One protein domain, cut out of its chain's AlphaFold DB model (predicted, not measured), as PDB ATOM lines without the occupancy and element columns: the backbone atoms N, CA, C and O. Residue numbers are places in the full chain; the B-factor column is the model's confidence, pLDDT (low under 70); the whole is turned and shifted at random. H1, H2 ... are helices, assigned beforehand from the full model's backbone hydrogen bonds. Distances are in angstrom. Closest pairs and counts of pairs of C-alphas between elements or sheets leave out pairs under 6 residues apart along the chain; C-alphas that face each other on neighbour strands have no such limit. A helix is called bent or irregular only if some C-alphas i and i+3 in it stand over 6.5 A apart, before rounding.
ATOM      1  N   THR A   9     -24.404   3.057 -45.917       91.25
ATOM      2  CA  THR A   9     -23.475   3.172 -44.791       91.25
ATOM      3  C   THR A   9     -22.043   2.766 -45.174       91.25
ATOM      4  O   THR A   9     -21.109   3.478 -44.808       91.25
ATOM      5  N   ASP A  10     -21.848   1.684 -45.942       92.00
ATOM      6  CA  ASP A  10     -20.506   1.286 -46.413       92.00
ATOM      7  C   ASP A  10     -19.900   2.356 -47.334       92.00
ATOM      8  O   ASP A  10     -18.757   2.771 -47.143       92.00
ATOM      9  N   LEU A  11     -20.681   2.859 -48.297       91.88
ATOM     10  CA  LEU A  11     -20.241   3.903 -49.228       91.88
ATOM     11  C   LEU A  11     -19.917   5.219 -48.502       91.88
ATOM     12  O   LEU A  11     -18.912   5.861 -48.810       91.88
ATOM     13  N   ALA A  12     -20.734   5.613 -47.523       93.62
ATOM     14  CA  ALA A  12     -20.493   6.794 -46.701       93.62
ATOM     15  C   ALA A  12     -19.213   6.654 -45.868       93.62
ATOM     16  O   ALA A  12     -18.416   7.591 -45.802       93.62
ATOM     17  N   ALA A  13     -18.988   5.478 -45.272       95.00
ATOM     18  CA  ALA A  13     -17.761   5.190 -44.539       95.00
ATOM     19  C   ALA A  13     -16.532   5.310 -45.449       95.00
ATOM     20  O   ALA A  13     -15.550   5.936 -45.062       95.00
ATOM     21  N   TRP A  14     -16.604   4.805 -46.681       94.88
ATOM     22  CA  TRP A  14     -15.511   4.932 -47.646       94.88
ATOM     23  C   TRP A  14     -15.216   6.390 -48.020       94.88
ATOM     24  O   TRP A  14     -14.055   6.797 -48.012       94.88
ATOM     25  N   LEU A  15     -16.239   7.212 -48.282       96.19
ATOM     26  CA  LEU A  15     -16.032   8.642 -48.551       96.19
ATOM     27  C   LEU A  15     -15.428   9.381 -47.345       96.19
ATOM     28  O   LEU A  15     -14.547  10.223 -47.522       96.19
ATOM     29  N   ALA A  16     -15.838   9.035 -46.123       97.06
ATOM     30  CA  ALA A  16     -15.240   9.580 -44.906       97.06
ATOM     31  C   ALA A  16     -13.776   9.131 -44.728       97.06
ATOM     32  O   ALA A  16     -12.917   9.948 -44.402       97.06
ATOM     33  N   GLU A  17     -13.460   7.864 -45.006       96.69
ATOM     34  CA  GLU A  17     -12.082   7.354 -45.017       96.69
ATOM     35  C   GLU A  17     -11.219   8.067 -46.068       96.69
ATOM     36  O   GLU A  17     -10.054   8.373 -45.810       96.69
ATOM     37  N   ALA A  18     -11.781   8.379 -47.239       96.88
ATOM     38  CA  ALA A  18     -11.102   9.168 -48.261       96.88
ATOM     39  C   ALA A  18     -10.812  10.597 -47.774       96.88
ATOM     40  O   ALA A  18      -9.696  11.084 -47.953       96.88
ATOM     41  N   ALA A  19     -11.774  11.251 -47.117       97.62
ATOM     42  CA  ALA A  19     -11.574  12.571 -46.520       97.62
ATOM     43  C   ALA A  19     -10.469  12.550 -45.445       97.62
ATOM     44  O   ALA A  19      -9.591  13.418 -45.429       97.62
ATOM     45  N   GLU A  20     -10.448  11.526 -44.592       97.38
ATOM     46  CA  GLU A  20      -9.403  11.344 -43.579       97.38
ATOM     47  C   GLU A  20      -8.025  11.108 -44.223       97.38
ATOM     48  O   GLU A  20      -7.026  11.707 -43.823       97.38
ATOM     49  N   ALA A  21      -7.960  10.303 -45.288       96.88
ATOM     50  CA  ALA A  21      -6.722  10.082 -46.026       96.88
ATOM     51  C   ALA A  21      -6.172  11.384 -46.637       96.88
ATOM     52  O   ALA A  21      -4.972  11.646 -46.537       96.88
ATOM     53  N   VAL A  22      -7.034  12.226 -47.220       97.50
ATOM     54  CA  VAL A  22      -6.638  13.542 -47.761       97.50
ATOM     55  C   VAL A  22      -6.195  14.490 -46.638       97.50
ATOM     56  O   VAL A  22      -5.195  15.191 -46.792       97.50
ATOM     57  N   THR A  23      -6.845  14.447 -45.473       96.62
ATOM     58  CA  THR A  23      -6.418  15.188 -44.267       96.62
ATOM     59  C   THR A  23      -5.000  14.801 -43.839       96.62
ATOM     60  O   THR A  23      -4.193  15.654 -43.452       96.62
ATOM     61  N   GLY A  24      -4.654  13.520 -43.983       94.62
ATOM     62  CA  GLY A  24      -3.302  13.016 -43.763       94.62
ATOM     63  C   GLY A  24      -2.240  13.709 -44.622       94.62
ATOM     64  O   GLY A  24      -1.114  13.875 -44.166       94.62
ATOM     65  N   ILE A  25      -2.570  14.175 -45.833       95.38
ATOM     66  CA  ILE A  25      -1.615  14.880 -46.706       95.38
ATOM     67  C   ILE A  25      -1.214  16.222 -46.095       95.38
ATOM     68  O   ILE A  25      -0.027  16.534 -46.010       95.38
ATOM     69  N   VAL A  26      -2.207  16.990 -45.645       90.88
ATOM     70  CA  VAL A  26      -2.033  18.348 -45.104       90.88
ATOM     71  C   VAL A  26      -1.298  18.327 -43.764       90.88
ATOM     72  O   VAL A  26      -0.550  19.243 -43.435       90.88
ATOM     73  N   THR A  27      -1.495  17.266 -42.985       90.94
ATOM     74  CA  THR A  27      -0.918  17.117 -41.642       90.94
ATOM     75  C   THR A  27       0.404  16.351 -41.625       90.94
ATOM     76  O   THR A  27       1.029  16.236 -40.570       90.94
ATOM     77  N   THR A  28       0.860  15.826 -42.768       92.25
ATOM     78  CA  THR A  28       2.108  15.061 -42.826       92.25
ATOM     79  C   THR A  28       3.307  15.966 -42.567       92.25
ATOM     80  O   THR A  28       3.678  16.803 -43.390       92.25
ATOM     81  N   GLU A  29       3.985  15.717 -41.453       85.94
ATOM     82  CA  GLU A  29       5.285  16.308 -41.177       85.94
ATOM     83  C   GLU A  29       6.390  15.593 -41.965       85.94
ATOM     84  O   GLU A  29       6.432  14.363 -42.065       85.94
ATOM     85  N   HIS A  30       7.334  16.371 -42.494       85.56
ATOM     86  CA  HIS A  30       8.527  15.849 -43.146       85.56
ATOM     87  C   HIS A  30       9.786  16.363 -42.454       85.56
ATOM     88  O   HIS A  30       9.960  17.567 -42.256       85.56
ATOM     89  N   ALA A  31      10.698  15.449 -42.118       86.38
ATOM     90  CA  ALA A  31      11.998  15.805 -41.565       86.38
ATOM     91  C   ALA A  31      12.864  16.456 -42.654       86.38
ATOM     92  O   ALA A  31      13.520  15.772 -43.440       86.38
ATOM     93  N   THR A  32      12.859  17.787 -42.712       84.44
ATOM     94  CA  THR A  32      13.590  18.541 -43.735       84.44
ATOM     95  C   THR A  32      15.042  18.777 -43.316       84.44
ATOM     96  O   THR A  32      15.291  19.402 -42.281       84.44
ATOM     97  N   PRO A  33      16.031  18.333 -44.112       87.31
ATOM     98  CA  PRO A  33      17.423  18.707 -43.899       87.31
ATOM     99  C   PRO A  33      17.577  20.225 -43.955       87.31
ATOM    100  O   PRO A  33      16.983  20.872 -44.817       87.31
ATOM    101  N   ARG A  34      18.424  20.801 -43.096       86.75
ATOM    102  CA  ARG A  34      18.601  22.261 -43.060       86.75
ATOM    103  C   ARG A  34      19.067  22.854 -44.393       86.75
ATOM    104  O   ARG A  34      18.628  23.930 -44.770       86.75
ATOM    105  N   SER A  35      19.834  22.093 -45.175       86.50
ATOM    106  CA  SER A  35      20.253  22.478 -46.530       86.50
ATOM    107  C   SER A  35      19.098  22.644 -47.533       86.50
ATOM    108  O   SER A  35      19.313  23.120 -48.641       86.50
ATOM    109  N   ARG A  36      17.876  22.224 -47.181       87.44
ATOM    110  CA  ARG A  36      16.652  22.354 -47.988       87.44
ATOM    111  C   ARG A  36      15.496  22.967 -47.196       87.44
ATOM    112  O   ARG A  36      14.337  22.761 -47.546       87.44
ATOM    113  N   SER A  37      15.784  23.716 -46.129       91.31
ATOM    114  CA  SER A  37      14.750  24.307 -45.265       91.31
ATOM    115  C   SER A  37      13.785  25.233 -46.014       91.31
ATOM    116  O   SER A  37      12.623  25.325 -45.636       91.31
ATOM    117  N   HIS A  38      14.221  25.848 -47.118       90.12
ATOM    118  CA  HIS A  38      13.381  26.668 -47.998       90.12
ATOM    119  C   HIS A  38      12.258  25.882 -48.702       90.12
ATOM    120  O   HIS A  38      11.276  26.483 -49.118       90.12
ATOM    121  N   LEU A  39      12.364  24.550 -48.810       92.81
ATOM    122  CA  LEU A  39      11.316  23.682 -49.364       92.81
ATOM    123  C   LEU A  39      10.453  23.024 -48.285       92.81
ATOM    124  O   LEU A  39       9.545  22.272 -48.617       92.81
ATOM    125  N   HIS A  40      10.711  23.265 -46.995       92.50
ATOM    126  CA  HIS A  40       9.995  22.586 -45.910       92.50
ATOM    127  C   HIS A  40       8.457  22.551 -46.072       92.50
ATOM    128  O   HIS A  40       7.912  21.459 -45.911       92.50
ATOM    129  N   PRO A  41       7.771  23.646 -46.474       93.44
ATOM    130  CA  PRO A  41       6.309  23.654 -46.601       93.44
ATOM    131  C   PRO A  41       5.744  22.607 -47.571       93.44
ATOM    132  O   PRO A  41       4.667  22.071 -47.348       93.44
ATOM    133  N   VAL A  42       6.478  22.280 -48.635       93.88
ATOM    134  CA  VAL A  42       5.971  21.456 -49.744       93.88
ATOM    135  C   VAL A  42       6.363  19.980 -49.637       93.88
ATOM    136  O   VAL A  42       5.762  19.131 -50.291       93.88
ATOM    137  N   LEU A  43       7.354  19.631 -48.805       92.25
ATOM    138  CA  LEU A  43       7.879  18.259 -48.749       92.25
ATOM    139  C   LEU A  43       6.904  17.262 -48.115       92.25
ATOM    140  O   LEU A  43       6.800  16.136 -48.597       92.25
ATOM    141  N   GLY A  44       6.185  17.658 -47.063       92.44
ATOM    142  CA  GLY A  44       5.151  16.821 -46.439       92.44
ATOM    143  C   GLY A  44       4.105  16.376 -47.462       92.44
ATOM    144  O   GLY A  44       4.043  15.178 -47.771       92.44
ATOM    145  N   PRO A  45       3.389  17.329 -48.087       93.50
ATOM    146  CA  PRO A  45       2.424  17.049 -49.142       93.50
ATOM    147  C   PRO A  45       2.980  16.213 -50.299       93.50
ATOM    148  O   PRO A  45       2.360  15.224 -50.684       93.50
ATOM    149  N   LEU A  46       4.184  16.519 -50.800       93.31
ATOM    150  CA  LEU A  46       4.811  15.749 -51.885       93.31
ATOM    151  C   LEU A  46       5.121  14.296 -51.506       93.31
ATOM    152  O   LEU A  46       5.131  13.415 -52.367       93.31
ATOM    153  N   THR A  47       5.377  14.016 -50.227       93.38
ATOM    154  CA  THR A  47       5.651  12.646 -49.768       93.38
ATOM    155  C   THR A  47       4.394  11.840 -49.448       93.38
ATOM    156  O   THR A  47       4.399  10.613 -49.599       93.38
ATOM    157  N   ALA A  48       3.322  12.502 -49.010       95.56
ATOM    158  CA  ALA A  48       2.057  11.862 -48.656       95.56
ATOM    159  C   ALA A  48       1.100  11.733 -49.849       95.56
ATOM    160  O   ALA A  48       0.506  10.671 -50.041       95.56
ATOM    161  N   GLY A  49       1.005  12.774 -50.681       95.69
ATOM    162  CA  GLY A  49       0.061  12.889 -51.795       95.69
ATOM    163  C   GLY A  49       0.021  11.670 -52.720       95.69
ATOM    164  O   GLY A  49      -1.055  11.094 -52.887       95.69
ATOM    165  N   PRO A  50       1.163  11.177 -53.245       96.50
ATOM    166  CA  PRO A  50       1.174  10.012 -54.132       96.50
ATOM    167  C   PRO A  50       0.577   8.746 -53.503       96.50
ATOM    168  O   PRO A  50      -0.059   7.949 -54.193       96.50
ATOM    169  N   LYS A  51       0.757   8.552 -52.189       96.12
ATOM    170  CA  LYS A  51       0.218   7.385 -51.472       96.12
ATOM    171  C   LYS A  51      -1.299   7.464 -51.365       96.12
ATOM    172  O   LYS A  51      -1.969   6.456 -51.559       96.12
ATOM    173  N   VAL A  52      -1.826   8.656 -51.089       96.88
ATOM    174  CA  VAL A  52      -3.272   8.886 -50.994       96.88
ATOM    175  C   VAL A  52      -3.928   8.764 -52.365       96.88
ATOM    176  O   VAL A  52      -4.900   8.031 -52.484       96.88
ATOM    177  N   ILE A  53      -3.353   9.362 -53.415       97.00
ATOM    178  CA  ILE A  53      -3.821   9.183 -54.804       97.00
ATOM    179  C   ILE A  53      -3.884   7.699 -55.168       97.00
ATOM    180  O   ILE A  53      -4.895   7.232 -55.682       97.00
ATOM    181  N   THR A  54      -2.831   6.941 -54.853       96.25
ATOM    182  CA  THR A  54      -2.785   5.497 -55.118       96.25
ATOM    183  C   THR A  54      -3.895   4.751 -54.368       96.25
ATOM    184  O   THR A  54      -4.562   3.900 -54.947       96.25
ATOM    185  N   ALA A  55      -4.134   5.081 -53.095       93.88
ATOM    186  CA  ALA A  55      -5.200   4.466 -52.304       93.88
ATOM    187  C   ALA A  55      -6.604   4.796 -52.847       93.88
ATOM    188  O   ALA A  55      -7.450   3.907 -52.937       93.88
ATOM    189  N   LEU A  56      -6.842   6.050 -53.244       94.38
ATOM    190  CA  LEU A  56      -8.097   6.475 -53.869       94.38
ATOM    191  C   LEU A  56      -8.314   5.783 -55.221       94.38
ATOM    192  O   LEU A  56      -9.426   5.345 -55.504       94.38
ATOM    193  N   ALA A  57      -7.259   5.647 -56.031       94.62
ATOM    194  CA  ALA A  57      -7.312   4.952 -57.313       94.62
ATOM    195  C   ALA A  57      -7.677   3.472 -57.141       94.62
ATOM    196  O   ALA A  57      -8.610   3.010 -57.789       94.62
ATOM    197  N   PHE A  58      -7.034   2.759 -56.209       92.81
ATOM    198  CA  PHE A  58      -7.397   1.370 -55.914       92.81
ATOM    199  C   PHE A  58      -8.848   1.233 -55.456       92.81
ATOM    200  O   PHE A  58      -9.553   0.333 -55.898       92.81
ATOM    201  N   ARG A  59      -9.338   2.152 -54.616       89.50
ATOM    202  CA  ARG A  59     -10.739   2.117 -54.182       89.50
ATOM    203  C   ARG A  59     -11.718   2.377 -55.331       89.50
ATOM    204  O   ARG A  59     -12.784   1.767 -55.371       89.50
ATOM    205  N   LEU A  60     -11.372   3.271 -56.256       90.31
ATOM    206  CA  LEU A  60     -12.160   3.513 -57.463       90.31
ATOM    207  C   LEU A  60     -12.177   2.278 -58.379       90.31
ATOM    208  O   LEU A  60     -13.221   1.954 -58.938       90.31
ATOM    209  N   GLU A  61     -11.046   1.584 -58.514       89.88
ATOM    210  CA  GLU A  61     -10.945   0.322 -59.257       89.88
ATOM    211  C   GLU A  61     -11.810  -0.775 -58.620       89.88
ATOM    212  O   GLU A  61     -12.615  -1.380 -59.328       89.88
ATOM    213  N   ASP A  62     -11.753  -0.954 -57.294       85.62
ATOM    214  CA  ASP A  62     -12.604  -1.906 -56.561       85.62
ATOM    215  C   ASP A  62     -14.103  -1.675 -56.859       85.62
ATOM    216  O   ASP A  62     -14.846  -2.617 -57.145       85.62
ATOM    217  N   LEU A  63     -14.542  -0.409 -56.852       81.81
ATOM    218  CA  LEU A  63     -15.922  -0.012 -57.169       81.81
ATOM    219  C   LEU A  63     -16.333  -0.320 -58.619       81.81
ATOM    220  O   LEU A  63     -17.520  -0.493 -58.897       81.81
ATOM    221  N   LEU A  64     -15.379  -0.348 -59.552       84.12
ATOM    222  CA  LEU A  64     -15.617  -0.651 -60.966       84.12
ATOM    223  C   LEU A  64     -15.584  -2.157 -61.260       84.12
ATOM    224  O   LEU A  64     -16.249  -2.611 -62.197       84.12
ATOM    225  N   GLU A  65     -14.808  -2.927 -60.494       79.81
ATOM    226  CA  GLU A  65     -14.707  -4.385 -60.619       79.81
ATOM    227  C   GLU A  65     -15.944  -5.112 -60.071       79.81
ATOM    228  O   GLU A  65     -16.358  -6.153 -60.604       79.81
ATOM    229  N   GLU A  66     -16.593  -4.557 -59.047       63.31
ATOM    230  CA  GLU A  66     -17.931  -4.975 -58.644       63.31
ATOM    231  C   GLU A  66     -18.911  -4.670 -59.785       63.31
ATOM    232  O   GLU A  66     -19.084  -3.512 -60.139       63.31
ATOM    233  N   ARG A  67     -19.510  -5.716 -60.402       61.84
ATOM    234  CA  ARG A  67     -20.536  -5.653 -61.479       61.84
ATOM    235  C   ARG A  67     -21.071  -4.229 -61.689       61.84
ATOM    236  O   ARG A  67     -21.870  -3.816 -60.858       61.84
ATOM    237  N   LEU A  68     -20.637  -3.567 -62.777       61.59
ATOM    238  CA  LEU A  68     -20.874  -2.149 -63.114       61.59
ATOM    239  C   LEU A  68     -21.865  -1.437 -62.179       61.59
ATOM    240  O   LEU A  68     -23.035  -1.824 -62.192       61.59
ATOM    241  N   PRO A  69     -21.465  -0.372 -61.465       63.75
ATOM    242  CA  PRO A  69     -22.311   0.283 -60.472       63.75
ATOM    243  C   PRO A  69     -23.680   0.638 -61.060       63.75
ATOM    244  O   PRO A  69     -23.807   1.494 -61.934       63.75
ATOM    245  N   THR A  70     -24.717  -0.081 -60.620       74.00
ATOM    246  CA  THR A  70     -26.075   0.046 -61.171       74.00
ATOM    247  C   THR A  70     -27.015   0.850 -60.279       74.00
ATOM    248  O   THR A  70     -28.144   1.116 -60.687       74.00
ATOM    249  N   THR A  71     -26.609   1.194 -59.052       82.19
ATOM    250  CA  THR A  71     -27.461   1.952 -58.123       82.19
ATOM    251  C   THR A  71     -27.065   3.431 -58.109       82.19
ATOM    252  O   THR A  71     -25.874   3.735 -58.230       82.19
ATOM    253  N   PRO A  72     -28.018   4.362 -57.919       85.00
ATOM    254  CA  PRO A  72     -27.711   5.786 -57.798       85.00
ATOM    255  C   PRO A  72     -26.659   6.091 -56.727       85.00
ATOM    256  O   PRO A  72     -25.736   6.847 -57.002       85.00
ATOM    257  N   ALA A  73     -26.728   5.436 -55.565       86.50
ATOM    258  CA  ALA A  73     -25.744   5.590 -54.495       86.50
ATOM    259  C   ALA A  73     -24.332   5.152 -54.914       86.50
ATOM    260  O   ALA A  73     -23.366   5.873 -54.672       86.50
ATOM    261  N   THR A  74     -24.198   4.011 -55.604       87.19
ATOM    262  CA  THR A  74     -22.887   3.568 -56.119       87.19
ATOM    263  C   THR A  74     -22.343   4.501 -57.201       87.19
ATOM    264  O   THR A  74     -21.150   4.784 -57.210       87.19
ATOM    265  N   LEU A  75     -23.202   5.039 -58.077       88.25
ATOM    266  CA  LEU A  75     -22.807   6.023 -59.092       88.25
ATOM    267  C   LEU A  75     -22.417   7.369 -58.470       88.25
ATOM    268  O   LEU A  75     -21.465   7.995 -58.927       88.25
ATOM    269  N   PHE A  76     -23.126   7.795 -57.427       89.62
ATOM    270  CA  PHE A  76     -22.818   8.998 -56.663       89.62
ATOM    271  C   PHE A  76     -21.453   8.875 -55.983       89.62
ATOM    272  O   PHE A  76     -20.587   9.712 -56.215       89.62
ATOM    273  N   ALA A  77     -21.222   7.790 -55.235       91.25
ATOM    274  CA  ALA A  77     -19.940   7.537 -54.582       91.25
ATOM    275  C   ALA A  77     -18.793   7.426 -55.599       91.25
ATOM    276  O   ALA A  77     -17.726   8.002 -55.389       91.25
ATOM    277  N   LEU A  78     -19.019   6.745 -56.731       91.56
ATOM    278  CA  LEU A  78     -18.038   6.660 -57.810       91.56
ATOM    279  C   LEU A  78     -17.704   8.043 -58.386       91.56
ATOM    280  O   LEU A  78     -16.533   8.350 -58.596       91.56
ATOM    281  N   ALA A  79     -18.709   8.887 -58.617       92.12
ATOM    282  CA  ALA A  79     -18.495  10.246 -59.094       92.12
ATOM    283  C   ALA A  79     -17.737  11.102 -58.060       92.12
ATOM    284  O   ALA A  79     -16.784  11.777 -58.444       92.12
ATOM    285  N   SER A  80     -18.069  11.015 -56.764       94.06
ATOM    286  CA  SER A  80     -17.304  11.671 -55.689       94.06
ATOM    287  C   SER A  80     -15.836  11.228 -55.687       94.06
ATOM    288  O   SER A  80     -14.943  12.075 -55.678       94.06
ATOM    289  N   TYR A  81     -15.566   9.919 -55.766       93.25
ATOM    290  CA  TYR A  81     -14.202   9.381 -55.819       93.25
ATOM    291  C   TYR A  81     -13.438   9.837 -57.058       93.25
ATOM    292  O   TYR A  81     -12.299  10.287 -56.946       93.25
ATOM    293  N   ALA A  82     -14.050   9.733 -58.238       94.56
ATOM    294  CA  ALA A  82     -13.417  10.124 -59.490       94.56
ATOM    295  C   ALA A  82     -13.085  11.623 -59.503       94.56
ATOM    296  O   ALA A  82     -11.986  12.005 -59.908       94.56
ATOM    297  N   SER A  83     -13.994  12.471 -59.012       96.00
ATOM    298  CA  SER A  83     -13.749  13.908 -58.884       96.00
ATOM    299  C   SER A  83     -12.654  14.226 -57.866       96.00
ATOM    300  O   SER A  83     -11.788  15.045 -58.166       96.00
ATOM    301  N   ALA A  84     -12.643  13.565 -56.703       97.00
ATOM    302  CA  ALA A  84     -11.604  13.756 -55.691       97.00
ATOM    303  C   ALA A  84     -10.228  13.339 -56.219       97.00
ATOM    304  O   ALA A  84      -9.260  14.083 -56.086       97.00
ATOM    305  N   LEU A  85     -10.150  12.166 -56.854       96.69
ATOM    306  CA  LEU A  85      -8.923  11.639 -57.443       96.69
ATOM    307  C   LEU A  85      -8.394  12.562 -58.543       96.69
ATOM    308  O   LEU A  85      -7.204  12.872 -58.549       96.69
ATOM    309  N   GLY A  86      -9.264  13.005 -59.454       96.81
ATOM    310  CA  GLY A  86      -8.894  13.901 -60.548       96.81
ATOM    311  C   GLY A  86      -8.344  15.229 -60.036       96.81
ATOM    312  O   GLY A  86      -7.222  15.595 -60.379       96.81
ATOM    313  N   TRP A  87      -9.089  15.895 -59.151       96.88
ATOM    314  CA  TRP A  87      -8.683  17.182 -58.587       96.88
ATOM    315  C   TRP A  87      -7.395  17.053 -57.767       96.88
ATOM    316  O   TRP A  87      -6.447  17.798 -57.993       96.88
ATOM    317  N   LEU A  88      -7.292  16.058 -56.880       97.31
ATOM    318  CA  LEU A  88      -6.076  15.858 -56.089       97.31
ATOM    319  C   LEU A  88      -4.850  15.577 -56.970       97.31
ATOM    320  O   LEU A  88      -3.755  16.050 -56.670       97.31
ATOM    321  N   THR A  89      -5.027  14.816 -58.053       97.56
ATOM    322  CA  THR A  89      -3.946  14.519 -59.002       97.56
ATOM    323  C   THR A  89      -3.479  15.774 -59.726       97.56
ATOM    324  O   THR A  89      -2.274  15.991 -59.831       97.56
ATOM    325  N   GLU A  90      -4.408  16.611 -60.184       97.06
ATOM    326  CA  GLU A  90      -4.098  17.893 -60.821       97.06
ATOM    327  C   GLU A  90      -3.372  18.830 -59.848       97.06
ATOM    328  O   GLU A  90      -2.262  19.271 -60.131       97.06
ATOM    329  N   SER A  91      -3.913  19.024 -58.642       97.38
ATOM    330  CA  SER A  91      -3.284  19.879 -57.630       97.38
ATOM    331  C   SER A  91      -1.898  19.378 -57.210       97.38
ATOM    332  O   SER A  91      -0.994  20.180 -56.973       97.38
ATOM    333  N   LEU A  92      -1.682  18.059 -57.137       97.31
ATOM    334  CA  LEU A  92      -0.357  17.511 -56.833       97.31
ATOM    335  C   LEU A  92       0.620  17.689 -58.002       97.31
ATOM    336  O   LEU A  92       1.815  17.895 -57.771       97.31
ATOM    337  N   ALA A  93       0.139  17.603 -59.243       97.62
ATOM    338  CA  ALA A  93       0.949  17.879 -60.422       97.62
ATOM    339  C   ALA A  93       1.401  19.347 -60.441       97.62
ATOM    340  O   ALA A  93       2.595  19.598 -60.609       97.62
ATOM    341  N   ASP A  94       0.495  20.283 -60.152       97.38
ATOM    342  CA  ASP A  94       0.806  21.712 -60.034       97.38
ATOM    343  C   ASP A  94       1.833  21.975 -58.926       97.38
ATOM    344  O   ASP A  94       2.832  22.665 -59.147       97.38
ATOM    345  N   LEU A  95       1.656  21.355 -57.753       96.88
ATOM    346  CA  LEU A  95       2.623  21.447 -56.659       96.88
ATOM    347  C   LEU A  95       3.998  20.905 -57.076       96.88
ATOM    348  O   LEU A  95       5.022  21.530 -56.806       96.88
ATOM    349  N   THR A  96       4.035  19.752 -57.747       96.25
ATOM    350  CA  THR A  96       5.284  19.143 -58.232       96.25
ATOM    351  C   THR A  96       5.987  20.071 -59.221       96.25
ATOM    352  O   THR A  96       7.178  20.339 -59.071       96.25
ATOM    353  N   GLN A  97       5.241  20.637 -60.171       96.31
ATOM    354  CA  GLN A  97       5.765  21.596 -61.138       96.31
ATOM    355  C   GLN A  97       6.290  22.869 -60.459       96.31
ATOM    356  O   GLN A  97       7.356  23.370 -60.827       96.31
ATOM    357  N   ALA A  98       5.582  23.390 -59.453       94.56
ATOM    358  CA  ALA A  98       6.052  24.525 -58.670       94.56
ATOM    359  C   ALA A  98       7.392  24.199 -57.992       94.56
ATOM    360  O   ALA A  98       8.344  24.974 -58.098       94.56
ATOM    361  N   VAL A  99       7.519  23.028 -57.363       93.62
ATOM    362  CA  VAL A  99       8.768  22.602 -56.711       93.62
ATOM    363  C   VAL A  99       9.913  22.391 -57.700       93.62
ATOM    364  O   VAL A  99      11.050  22.762 -57.389       93.62
ATOM    365  N   ASP A 100       9.644  21.874 -58.895       93.25
ATOM    366  CA  ASP A 100      10.649  21.765 -59.955       93.25
ATOM    367  C   ASP A 100      11.174  23.152 -60.358       93.25
ATOM    368  O   ASP A 100      12.388  23.376 -60.389       93.25
ATOM    369  N   CYS A 101      10.280  24.128 -60.557       90.31
ATOM    370  CA  CYS A 101      10.653  25.518 -60.835       90.31
ATOM    371  C   CYS A 101      11.493  26.139 -59.703       90.31
ATOM    372  O   CYS A 101      12.482  26.835 -59.964       90.31
ATOM    373  N   LEU A 102      11.143  25.868 -58.441       90.88
ATOM    374  CA  LEU A 102      11.897  26.348 -57.278       90.88
ATOM    375  C   LEU A 102      13.280  25.708 -57.181       90.88
ATOM    376  O   LEU A 102      14.258  26.393 -56.889       90.88
ATOM    377  N   THR A 103      13.383  24.415 -57.479       87.62
ATOM    378  CA  THR A 103      14.653  23.681 -57.454       87.62
ATOM    379  C   THR A 103      15.593  24.166 -58.555       87.62
ATOM    380  O   THR A 103      16.790  24.342 -58.314       87.62
ATOM    381  N   VAL A 104      15.060  24.450 -59.749       88.38
ATOM    382  CA  VAL A 104      15.818  25.090 -60.834       88.38
ATOM    383  C   VAL A 104      16.313  26.465 -60.392       88.38
ATOM    384  O   VAL A 104      17.499  26.753 -60.533       88.38
ATOM    385  N   SER A 105      15.442  27.274 -59.786       82.94
ATOM    386  CA  SER A 105      15.788  28.615 -59.295       82.94
ATOM    387  C   SER A 105      16.881  28.582 -58.218       82.94
ATOM    388  O   SER A 105      17.795  29.399 -58.248       82.94
ATOM    389  N   ALA A 106      16.839  27.600 -57.312       82.38
ATOM    390  CA  ALA A 106      17.852  27.387 -56.274       82.38
ATOM    391  C   ALA A 106      19.213  26.919 -56.825       82.38
ATOM    392  O   ALA A 106      20.235  27.075 -56.160       82.38
ATOM    393  N   SER A 107      19.227  26.312 -58.014       77.69
ATOM    394  CA  SER A 107      20.426  25.728 -58.633       77.69
ATOM    395  C   SER A 107      21.138  26.682 -59.595       77.69
ATOM    396  O   SER A 107      22.203  26.341 -60.116       77.69
ATOM    397  N   LEU A 108      20.557  27.854 -59.873       62.34
ATOM    398  CA  LEU A 108      21.186  28.860 -60.721       62.34
ATOM    399  C   LEU A 108      22.462  29.368 -60.032       62.34
ATOM    400  O   LEU A 108      22.410  29.743 -58.858       62.34
ATOM    401  N   PRO A 109      23.617  29.371 -60.723       52.41
ATOM    402  CA  PRO A 109      24.845  29.886 -60.144       52.41
ATOM    403  C   PRO A 109      24.634  31.353 -59.756       52.41
ATOM    404  O   PRO A 109      24.279  32.174 -60.600       52.41
ATOM    405  N   SER A 110      24.860  31.668 -58.478       49.03
ATOM    406  CA  SER A 110      25.033  33.045 -58.012       49.03
ATOM    407  C   SER A 110      26.362  33.530 -58.582       49.03
ATOM    408  O   SER A 110      27.431  33.339 -58.002       49.03
ATOM    409  N   PHE A 123      18.483  42.689 -50.890       71.25
ATOM    410  CA  PHE A 123      17.369  42.293 -50.026       71.25
ATOM    411  C   PHE A 123      17.661  42.763 -48.599       71.25
ATOM    412  O   PHE A 123      18.407  42.125 -47.853       71.25
ATOM    413  N   ASP A 124      17.085  43.909 -48.246       80.12
ATOM    414  CA  ASP A 124      17.316  44.547 -46.961       80.12
ATOM    415  C   ASP A 124      16.566  43.827 -45.833       80.12
ATOM    416  O   ASP A 124      15.348  43.944 -45.656       80.12
ATOM    417  N   LEU A 125      17.330  43.093 -45.025       81.88
ATOM    418  CA  LEU A 125      16.834  42.426 -43.828       81.88
ATOM    419  C   LEU A 125      16.566  43.397 -42.664       81.88
ATOM    420  O   LEU A 125      16.021  42.962 -41.652       81.88
ATOM    421  N   SER A 126      16.901  44.690 -42.776       84.06
ATOM    422  CA  SER A 126      16.784  45.672 -41.685       84.06
ATOM    423  C   SER A 126      15.367  45.819 -41.121       84.06
ATOM    424  O   SER A 126      15.203  46.194 -39.959       84.06
ATOM    425  N   SER A 127      14.350  45.483 -41.920       85.75
ATOM    426  CA  SER A 127      12.936  45.490 -41.530       85.75
ATOM    427  C   SER A 127      12.544  44.359 -40.565       85.75
ATOM    428  O   SER A 127      11.529  44.471 -39.878       85.75
ATOM    429  N   TYR A 128      13.343  43.291 -40.474       86.12
ATOM    430  CA  TYR A 128      13.115  42.159 -39.573       86.12
ATOM    431  C   TYR A 128      13.739  42.400 -38.196       86.12
ATOM    432  O   TYR A 128      14.701  43.155 -38.054       86.12
ATOM    433  N   ALA A 129      13.241  41.713 -37.163       91.75
ATOM    434  CA  ALA A 129      13.869  41.762 -35.847       91.75
ATOM    435  C   ALA A 129      15.297  41.169 -35.903       91.75
ATOM    436  O   ALA A 129      15.517  40.200 -36.629       91.75
ATOM    437  N   PRO A 130      16.269  41.666 -35.110       89.62
ATOM    438  CA  PRO A 130      17.671  41.225 -35.194       89.62
ATOM    439  C   PRO A 130      17.871  39.707 -35.067       89.62
ATOM    440  O   PRO A 130      18.724  39.121 -35.729       89.62
ATOM    441  N   GLN A 131      17.055  39.061 -34.234       90.50
ATOM    442  CA  GLN A 131      17.048  37.607 -34.055       90.50
ATOM    443  C   GLN A 131      16.609  36.855 -35.323       90.50
ATOM    444  O   GLN A 131      17.204  35.834 -35.669       90.50
ATOM    445  N   ASP A 132      15.631  37.390 -36.054       90.38
ATOM    446  CA  ASP A 132      15.117  36.796 -37.289       90.38
ATOM    447  C   ASP A 132      16.119  37.001 -38.427       90.38
ATOM    448  O   ASP A 132      16.377  36.077 -39.192       90.38
ATOM    449  N   GLN A 133      16.775  38.167 -38.484       90.81
ATOM    450  CA  GLN A 133      17.864  38.428 -39.434       90.81
ATOM    451  C   GLN A 133      18.993  37.397 -39.283       90.81
ATOM    452  O   GLN A 133      19.469  36.832 -40.273       90.81
ATOM    453  N   GLN A 134      19.403  37.118 -38.040       91.56
ATOM    454  CA  GLN A 134      20.437  36.125 -37.745       91.56
ATOM    455  C   GLN A 134      19.986  34.711 -38.134       91.56
ATOM    456  O   GLN A 134      20.764  33.966 -38.735       91.56
ATOM    457  N   ALA A 135      18.736  34.349 -37.832       91.56
ATOM    458  CA  ALA A 135      18.173  33.048 -38.181       91.56
ATOM    459  C   ALA A 135      18.094  32.844 -39.703       91.56
ATOM    460  O   ALA A 135      18.553  31.819 -40.207       91.56
ATOM    461  N   ILE A 136      17.581  33.833 -40.439       91.38
ATOM    462  CA  ILE A 136      17.479  33.804 -41.904       91.38
ATOM    463  C   ILE A 136      18.868  33.672 -42.527       91.38
ATOM    464  O   ILE A 136      19.073  32.821 -43.387       91.38
ATOM    465  N   THR A 137      19.840  34.460 -42.062       90.81
ATOM    466  CA  THR A 137      21.215  34.404 -42.580       90.81
ATOM    467  C   THR A 137      21.844  33.030 -42.345       90.81
ATOM    468  O   THR A 137      22.480  32.482 -43.246       90.81
ATOM    469  N   ALA A 138      21.644  32.440 -41.163       92.38
ATOM    470  CA  ALA A 138      22.155  31.109 -40.846       92.38
ATOM    471  C   ALA A 138      21.531  30.023 -41.741       92.38
ATOM    472  O   ALA A 138      22.263  29.228 -42.327       92.38
ATOM    473  N   LEU A 139      20.205  30.030 -41.901       92.81
ATOM    474  CA  LEU A 139      19.489  29.067 -42.745       92.81
ATOM    475  C   LEU A 139      19.847  29.216 -44.228       92.81
ATOM    476  O   LEU A 139      20.085  28.220 -44.908       92.81
ATOM    477  N   ALA A 140      19.941  30.451 -44.723       90.31
ATOM    478  CA  ALA A 140      20.358  30.731 -46.093       90.31
ATOM    479  C   ALA A 140      21.788  30.230 -46.355       90.31
ATOM    480  O   ALA A 140      22.044  29.580 -47.367       90.31
ATOM    481  N   THR A 141      22.695  30.430 -45.391       91.44
ATOM    482  CA  THR A 141      24.072  29.917 -45.461       91.44
ATOM    483  C   THR A 141      24.103  28.388 -45.503       91.44
ATOM    484  O   THR A 141      24.807  27.812 -46.328       91.44
ATOM    485  N   GLU A 142      23.324  27.713 -44.652       92.00
ATOM    486  CA  GLU A 142      23.225  26.245 -44.649       92.00
ATOM    487  C   GLU A 142      22.605  25.693 -45.944       92.00
ATOM    488  O   GLU A 142      22.970  24.602 -46.386       92.00
ATOM    489  N   ALA A 143      21.702  26.450 -46.570       88.44
ATOM    490  CA  ALA A 143      21.122  26.144 -47.875       88.44
ATOM    491  C   ALA A 143      22.023  26.533 -49.062       88.44
ATOM    492  O   ALA A 143      21.659  26.249 -50.200       88.44
ATOM    493  N   ALA A 144      23.182  27.154 -48.811       89.62
ATOM    494  CA  ALA A 144      24.072  27.711 -49.830       89.62
ATOM    495  C   ALA A 144      23.374  28.704 -50.786       89.62
ATOM    496  O   ALA A 144      23.678  28.748 -51.977       89.62
ATOM    497  N   LEU A 145      22.449  29.511 -50.255       87.81
ATOM    498  CA  LEU A 145      21.688  30.516 -50.996       87.81
ATOM    499  C   LEU A 145      21.927  31.922 -50.422       87.81
ATOM    500  O   LEU A 145      22.065  32.075 -49.205       87.81
ATOM    501  N   PRO A 146      21.906  32.977 -51.255       89.06
ATOM    502  CA  PRO A 146      21.773  34.346 -50.767       89.06
ATOM    503  C   PRO A 146      20.487  34.507 -49.931       89.06
ATOM    504  O   PRO A 146      19.450  33.968 -50.326       89.06
ATOM    505  N   PRO A 147      20.490  35.271 -48.818       88.38
ATOM    506  CA  PRO A 147      19.309  35.434 -47.961       88.38
ATOM    507  C   PRO A 147      18.039  35.904 -48.689       88.38
ATOM    508  O   PRO A 147      16.953  35.405 -48.403       88.38
ATOM    509  N   GLY A 148      18.171  36.812 -49.663       86.25
ATOM    510  CA  GLY A 148      17.043  37.268 -50.481       86.25
ATOM    511  C   GLY A 148      16.448  36.152 -51.344       86.25
ATOM    512  O   GLY A 148      15.237  35.942 -51.329       86.25
ATOM    513  N   LEU A 149      17.301  35.380 -52.028       86.06
ATOM    514  CA  LEU A 149      16.873  34.240 -52.845       86.06
ATOM    515  C   LEU A 149      16.266  33.123 -51.981       86.06
ATOM    516  O   LEU A 149      15.252  32.537 -52.351       86.06
ATOM    517  N   TYR A 150      16.832  32.874 -50.795       90.88
ATOM    518  CA  TYR A 150      16.275  31.945 -49.812       90.88
ATOM    519  C   TYR A 150      14.839  32.325 -49.419       90.88
ATOM    520  O   TYR A 150      13.945  31.480 -49.470       90.88
ATOM    521  N   LEU A 151      14.605  33.591 -49.054       91.31
ATOM    522  CA  LEU A 151      13.277  34.074 -48.665       91.31
ATOM    523  C   LEU A 151      12.294  34.082 -49.832       91.31
ATOM    524  O   LEU A 151      11.127  33.749 -49.639       91.31
ATOM    525  N   GLN A 152      12.752  34.419 -51.035       90.50
ATOM    526  CA  GLN A 152      11.928  34.353 -52.237       90.50
ATOM    527  C   GLN A 152      11.453  32.920 -52.502       90.50
ATOM    528  O   GLN A 152      10.256  32.700 -52.676       90.50
ATOM    529  N   ILE A 153      12.367  31.945 -52.490       92.81
ATOM    530  CA  ILE A 153      12.030  30.535 -52.718       92.81
ATOM    531  C   ILE A 153      11.122  30.009 -51.604       92.81
ATOM    532  O   ILE A 153      10.122  29.364 -51.901       92.81
ATOM    533  N   LEU A 154      11.420  30.325 -50.339       94.00
ATOM    534  CA  LEU A 154      10.569  29.949 -49.210       94.00
ATOM    535  C   LEU A 154       9.162  30.552 -49.332       94.00
ATOM    536  O   LEU A 154       8.177  29.858 -49.095       94.00
ATOM    537  N   GLY A 155       9.055  31.821 -49.727       93.88
ATOM    538  CA  GLY A 155       7.775  32.490 -49.949       93.88
ATOM    539  C   GLY A 155       6.958  31.825 -51.056       93.88
ATOM    540  O   GLY A 155       5.773  31.571 -50.875       93.88
ATOM    541  N   GLN A 156       7.592  31.472 -52.174       94.69
ATOM    542  CA  GLN A 156       6.924  30.743 -53.256       94.69
ATOM    543  C   GLN A 156       6.542  29.312 -52.850       94.69
ATOM    544  O   GLN A 156       5.455  28.854 -53.190       94.69
ATOM    545  N   ALA A 157       7.380  28.623 -52.069       94.88
ATOM    546  CA  ALA A 157       7.045  27.314 -51.512       94.88
ATOM    547  C   ALA A 157       5.824  27.390 -50.577       94.88
ATOM    548  O   ALA A 157       4.958  26.520 -50.622       94.88
ATOM    549  N   LEU A 158       5.721  28.440 -49.754       95.75
ATOM    550  CA  LEU A 158       4.555  28.686 -48.898       95.75
ATOM    551  C   LEU A 158       3.285  28.964 -49.710       95.75
ATOM    552  O   LEU A 158       2.228  28.448 -49.352       95.75
ATOM    553  N   LEU A 159       3.382  29.738 -50.794       96.44
ATOM    554  CA  LEU A 159       2.247  30.003 -51.684       96.44
ATOM    555  C   LEU A 159       1.751  28.712 -52.340       96.44
ATOM    556  O   LEU A 159       0.585  28.368 -52.173       96.44
ATOM    557  N   ALA A 160       2.647  27.943 -52.967       96.44
ATOM    558  CA  ALA A 160       2.294  26.663 -53.584       96.44
ATOM    559  C   ALA A 160       1.712  25.667 -52.564       96.44
ATOM    560  O   ALA A 160       0.748  24.958 -52.846       96.44
ATOM    561  N   SER A 161       2.264  25.634 -51.346       95.06
ATOM    562  CA  SER A 161       1.724  24.816 -50.256       95.06
ATOM    563  C   SER A 161       0.329  25.267 -49.821       95.06
ATOM    564  O   SER A 161      -0.494  24.415 -49.490       95.06
ATOM    565  N   THR A 162       0.067  26.576 -49.785       96.44
ATOM    566  CA  THR A 162      -1.249  27.131 -49.431       96.44
ATOM    567  C   THR A 162      -2.281  26.750 -50.482       96.44
ATOM    568  O   THR A 162      -3.284  26.142 -50.135       96.44
ATOM    569  N   GLU A 163      -1.988  26.990 -51.762       96.44
ATOM    570  CA  GLU A 163      -2.882  26.643 -52.876       96.44
ATOM    571  C   GLU A 163      -3.234  25.146 -52.884       96.44
ATOM    572  O   GLU A 163      -4.398  24.766 -53.017       96.44
ATOM    573  N   PHE A 164      -2.238  24.281 -52.660       97.06
ATOM    574  CA  PHE A 164      -2.463  22.841 -52.555       97.06
ATOM    575  C   PHE A 164      -3.289  22.452 -51.313       97.06
ATOM    576  O   PHE A 164      -4.138  21.559 -51.374       97.06
ATOM    577  N   THR A 165      -3.052  23.113 -50.176       96.25
ATOM    578  CA  THR A 165      -3.791  22.866 -48.927       96.25
ATOM    579  C   THR A 165      -5.247  23.306 -49.035       96.25
ATOM    580  O   THR A 165      -6.132  22.602 -48.543       96.25
ATOM    581  N   ASP A 166      -5.509  24.424 -49.708       97.00
ATOM    582  CA  ASP A 166      -6.859  24.911 -49.979       97.00
ATOM    583  C   ASP A 166      -7.621  23.891 -50.836       97.00
ATOM    584  O   ASP A 166      -8.705  23.451 -50.445       97.00
ATOM    585  N   ALA A 167      -7.001  23.389 -51.911       97.06
ATOM    586  CA  ALA A 167      -7.575  22.319 -52.727       97.06
ATOM    587  C   ALA A 167      -7.874  21.049 -51.905       97.06
ATOM    588  O   ALA A 167      -8.965  20.485 -52.004       97.06
ATOM    589  N   CYS A 168      -6.948  20.611 -51.044       97.69
ATOM    590  CA  CYS A 168      -7.186  19.472 -50.152       97.69
ATOM    591  C   CYS A 168      -8.364  19.724 -49.203       97.69
ATOM    592  O   CYS A 168      -9.191  18.838 -49.006       97.69
ATOM    593  N   THR A 169      -8.464  20.925 -48.633       97.69
ATOM    594  CA  THR A 169      -9.533  21.302 -47.695       97.69
ATOM    595  C   THR A 169     -10.901  21.309 -48.372       97.69
ATOM    596  O   THR A 169     -11.879  20.817 -47.796       97.69
ATOM    597  N   GLU A 170     -10.980  21.805 -49.609       97.38
ATOM    598  CA  GLU A 170     -12.193  21.731 -50.428       97.38
ATOM    599  C   GLU A 170     -12.597  20.274 -50.692       97.38
ATOM    600  O   GLU A 170     -13.762  19.914 -50.505       97.38
ATOM    601  N   ILE A 171     -11.633  19.411 -51.034       97.75
ATOM    602  CA  ILE A 171     -11.879  17.982 -51.263       97.75
ATOM    603  C   ILE A 171     -12.372  17.283 -49.992       97.75
ATOM    604  O   ILE A 171     -13.376  16.574 -50.039       97.75
ATOM    605  N   ILE A 172     -11.712  17.503 -48.852       97.94
ATOM    606  CA  ILE A 172     -12.090  16.933 -47.547       97.94
ATOM    607  C   ILE A 172     -13.525  17.323 -47.191       97.94
ATOM    608  O   ILE A 172     -14.340  16.466 -46.836       97.94
ATOM    609  N   THR A 173     -13.841  18.615 -47.305       97.25
ATOM    610  CA  THR A 173     -15.165  19.150 -46.968       97.25
ATOM    611  C   THR A 173     -16.240  18.527 -47.850       97.25
ATOM    612  O   THR A 173     -17.269  18.076 -47.346       97.25
ATOM    613  N   ALA A 174     -15.987  18.441 -49.156       96.19
ATOM    614  CA  ALA A 174     -16.941  17.902 -50.109       96.19
ATOM    615  C   ALA A 174     -17.153  16.387 -49.950       96.19
ATOM    616  O   ALA A 174     -18.297  15.940 -49.953       96.19
ATOM    617  N   LEU A 175     -16.090  15.603 -49.733       97.19
ATOM    618  CA  LEU A 175     -16.196  14.166 -49.445       97.19
ATOM    619  C   LEU A 175     -16.972  13.898 -48.150       97.19
ATOM    620  O   LEU A 175     -17.803  12.995 -48.099       97.19
ATOM    621  N   THR A 176     -16.735  14.711 -47.118       97.12
ATOM    622  CA  THR A 176     -17.461  14.619 -45.843       97.12
ATOM    623  C   THR A 176     -18.945  14.945 -46.023       97.12
ATOM    624  O   THR A 176     -19.806  14.274 -45.458       97.12
ATOM    625  N   GLU A 177     -19.275  15.963 -46.819       95.00
ATOM    626  CA  GLU A 177     -20.664  16.303 -47.137       95.00
ATOM    627  C   GLU A 177     -21.351  15.199 -47.954       95.00
ATOM    628  O   GLU A 177     -22.479  14.813 -47.648       95.00
ATOM    629  N   ASP A 178     -20.663  14.650 -48.954       94.38
ATOM    630  CA  ASP A 178     -21.162  13.551 -49.780       94.38
ATOM    631  C   ASP A 178     -21.399  12.275 -48.947       94.38
ATOM    632  O   ASP A 178     -22.405  11.589 -49.144       94.38
ATOM    633  N   ALA A 179     -20.540  11.992 -47.960       94.62
ATOM    634  CA  ALA A 179     -20.747  10.908 -46.997       94.62
ATOM    635  C   ALA A 179     -22.032  11.107 -46.175       94.62
ATOM    636  O   ALA A 179     -22.839  10.184 -46.049       94.62
ATOM    637  N   HIS A 180     -22.264  12.318 -45.656       92.69
ATOM    638  CA  HIS A 180     -23.493  12.627 -44.922       92.69
ATOM    639  C   HIS A 180     -24.744  12.487 -45.795       92.69
ATOM    640  O   HIS A 180     -25.751  11.963 -45.328       92.69
ATOM    641  N   ARG A 181     -24.681  12.878 -47.073       88.81
ATOM    642  CA  ARG A 181     -25.818  12.733 -47.997       88.81
ATOM    643  C   ARG A 181     -26.220  11.284 -48.234       88.81
ATOM    644  O   ARG A 181     -27.413  11.001 -48.300       88.81
ATOM    645  N   LEU A 182     -25.251  10.375 -48.342       89.69
ATOM    646  CA  LEU A 182     -25.533   8.943 -48.471       89.69
ATOM    647  C   LEU A 182     -26.250   8.393 -47.230       89.69
ATOM    648  O   LEU A 182     -27.175   7.595 -47.367       89.69
ATOM    649  N   LEU A 183     -25.860   8.844 -46.033       88.19
ATOM    650  CA  LEU A 183     -26.537   8.469 -44.786       88.19
ATOM    651  C   LEU A 183     -27.947   9.067 -44.695       88.19
ATOM    652  O   LEU A 183     -28.876   8.389 -44.261       88.19
ATOM    653  N   ASP A 184     -28.126  10.315 -45.130       83.25
ATOM    654  CA  ASP A 184     -29.430  10.980 -45.125       83.25
ATOM    655  C   ASP A 184     -30.414  10.327 -46.107       83.25
ATOM    656  O   ASP A 184     -31.590  10.192 -45.774       83.25
ATOM    657  N   GLU A 185     -29.968   9.872 -47.285       72.81
ATOM    658  CA  GLU A 185     -30.819   9.121 -48.226       72.81
ATOM    659  C   GLU A 185     -31.309   7.790 -47.633       72.81
ATOM    660  O   GLU A 185     -32.455   7.403 -47.858       72.81
ATOM    661  N   GLU A 186     -30.491   7.108 -46.824       65.69
ATOM    662  CA  GLU A 186     -30.891   5.851 -46.174       65.69
ATOM    663  C   GLU A 186     -32.082   6.048 -45.210       65.69
ATOM    664  O   GLU A 186     -32.870   5.127 -44.980       65.69
ATOM    665  N   VAL A 187     -32.253   7.267 -44.681       54.50
ATOM    666  CA  VAL A 187     -33.252   7.613 -43.654       54.50
ATOM    667  C   VAL A 187     -34.364   8.544 -44.186       54.50
ATOM    668  O   VAL A 187     -35.400   8.708 -43.536       54.50
ATOM    669  N   SER A 188     -34.204   9.129 -45.378       51.56
ATOM    670  CA  SER A 188     -35.067  10.181 -45.942       51.56
ATOM    671  C   SER A 188     -35.720   9.797 -47.279       51.56
ATOM    672  O   SER A 188     -35.287   8.900 -47.990       51.56
ATOM    673  N   PHE A 189     -36.774  10.521 -47.677       48.78
ATOM    674  CA  PHE A 189     -37.395  10.403 -49.010       48.78
ATOM    675  C   PHE A 189     -36.606  11.139 -50.118       48.78
ATOM    676  O   PHE A 189     -37.072  11.208 -51.259       48.78
ATOM    677  N   VAL A 190     -35.449  11.727 -49.791       53.16
ATOM    678  CA  VAL A 190     -34.554  12.406 -50.740       53.16
ATOM    679  C   VAL A 190     -33.807  11.343 -51.541       53.16
ATOM    680  O   VAL A 190     -32.973  10.645 -50.989       53.16
ATOM    681  N   ARG A 191     -34.128  11.205 -52.832       60.12
ATOM    682  CA  ARG A 191     -33.477  10.236 -53.726       60.12
ATOM    683  C   ARG A 191     -32.252  10.838 -54.408       60.12
ATOM    684  O   ARG A 191     -32.394  11.822 -55.141       60.12
ATOM    685  N   LEU A 192     -31.104  10.179 -54.292       64.44
ATOM    686  CA  LEU A 192     -30.028  10.305 -55.266       64.44
ATOM    687  C   LEU A 192     -30.568   9.828 -56.626       64.44
ATOM    688  O   LEU A 192     -31.230   8.793 -56.745       64.44
ATOM    689  N   GLY A 193     -30.357  10.638 -57.666       54.50
ATOM    690  CA  GLY A 193     -30.941  10.428 -59.000       54.50
ATOM    691  C   GLY A 193     -32.200  11.250 -59.317       54.50
ATOM    692  O   GLY A 193     -32.880  10.955 -60.299       54.50
ATOM    693  N   GLY A 194     -32.528  12.271 -58.517       61.12
ATOM    694  CA  GLY A 194     -33.489  13.309 -58.912       61.12
ATOM    695  C   GLY A 194     -32.988  14.180 -60.077       61.12
ATOM    696  O   GLY A 194     -31.783  14.313 -60.297       61.12
ATOM    697  N   GLU A 195     -33.911  14.796 -60.819       58.22
ATOM    698  CA  GLU A 195     -33.579  15.779 -61.859       58.22
ATOM    699  C   GLU A 195     -33.192  17.118 -61.204       58.22
ATOM    700  O   GLU A 195     -34.037  17.804 -60.633       58.22
ATOM    701  N   GLY A 196     -31.908  17.487 -61.260       66.62
ATOM    702  CA  GLY A 196     -31.409  18.777 -60.773       66.62
ATOM    703  C   GLY A 196     -29.932  18.737 -60.359       66.62
ATOM    704  O   GLY A 196     -29.402  17.658 -60.121       66.62
ATOM    705  N   PRO A 197     -29.251  19.893 -60.255       68.00
ATOM    706  CA  PRO A 197     -27.837  19.949 -59.875       68.00
ATOM    707  C   PRO A 197     -27.581  19.398 -58.467       68.00
ATOM    708  O   PRO A 197     -26.510  18.865 -58.220       68.00
ATOM    709  N   ASP A 198     -28.567  19.459 -57.567       72.94
ATOM    710  CA  ASP A 198     -28.451  18.985 -56.182       72.94
ATOM    711  C   ASP A 198     -28.392  17.457 -56.033       72.94
ATOM    712  O   ASP A 198     -28.102  16.969 -54.943       72.94
TER     713      ASP A 198
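This is residues 9 to 110 and 123 to 198 of the 215 residues of an uncharacterized protein of Streptomyces sp. GP55 (UniProt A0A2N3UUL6). Four helices, H1, H2, H3 and H5, make a long up-and-down bundle, each running against the one before it in the chain, and the short H4 lies across one end. H3 and H5 are the long helices of this bundle; H1 is shorter, and H2 has a kink of 72 degrees near residue 41. The printed part has 178 residues, with five named helices in the order H1, H2, H3, H4, H5 and no named strand: the class is all helix. The whole is loose, with a radius of gyration of the C-alphas of 21.3 A, and its outline is a rod of 65 by 31 by 27 A.

Find C-alpha 9 at (-23.475, 3.172, -44.791); from there H1, residues 9 to 27, runs 26.7 A. Next look at H2, residues 34 to 65, which is 46.1 A long and irregular: C-alphas 35 and 38 are 8.2 A apart. H3, residues 72 to 107, begins with C-alpha 72 at (-27.711, 5.786, -57.798) and runs 52.1 A. Beyond the cut, H4, residues 130 to 142, measures 18.6 A. H5, residues 147 to 187, is the longest helix, 59.6 A, and ends with C-alpha 187 at (-33.252, 7.613, -43.654).

Start in the bundle with H1 and H2, a helical hairpin; they touch at a shallow tilt of 15 degrees, opposite ways, H2 with residues 44 to 56 alone, and their closest C-alphas are those of Ile 25 and Ala 48, 5.1 A apart. H2 and H3 form a second hairpin at 25 degrees, where the C-alphas of Ile 53 and Leu 85 come closest, 6.2 A. H3 and H5 touch at a shallow tilt of 4 degrees, opposite ways, closest at the C-alphas of Ser 91 and Phe 164, 5.9 A. H1 touches H5 through residues 165 to 183 of H5; look at the C-alphas of Ala 12 and Ala 179, the closest, 4.1 A apart. At the bundle's end, residues 136 to 141 of H4 touch residues 147 to 151 of H5, about perpendicular at 88 degrees, with the C-alphas of Ala 140 and Pro 147 closest at 5.2 A. H4 and H2 touch only at their ends, the C-alphas of Ser 35 and Glu 142 being closest at 5.2 A. H4 is apart from H1 and H3. In H3 and H4 every O i to N i+4 pair is within hydrogen-bond range; in H1 13 of 15, in H2 19 of 28 and in H5 36 of 37 are.

The two C-alphas farthest apart, those of Ser 110 and Phe 189, are 67.0 A from each other. Residues 111 to 122 are not printed, and C-alphas 110 and 123 are 14.4 A apart across this cut. Of the links printed whole, H4 to H5 is tight, and H1 to H2 and H2 to H3 are short. Look for pLDDT under 70 at residues 66 to 69, 108 to 110 and 186 to 197; the mean of the printed part is 88.2.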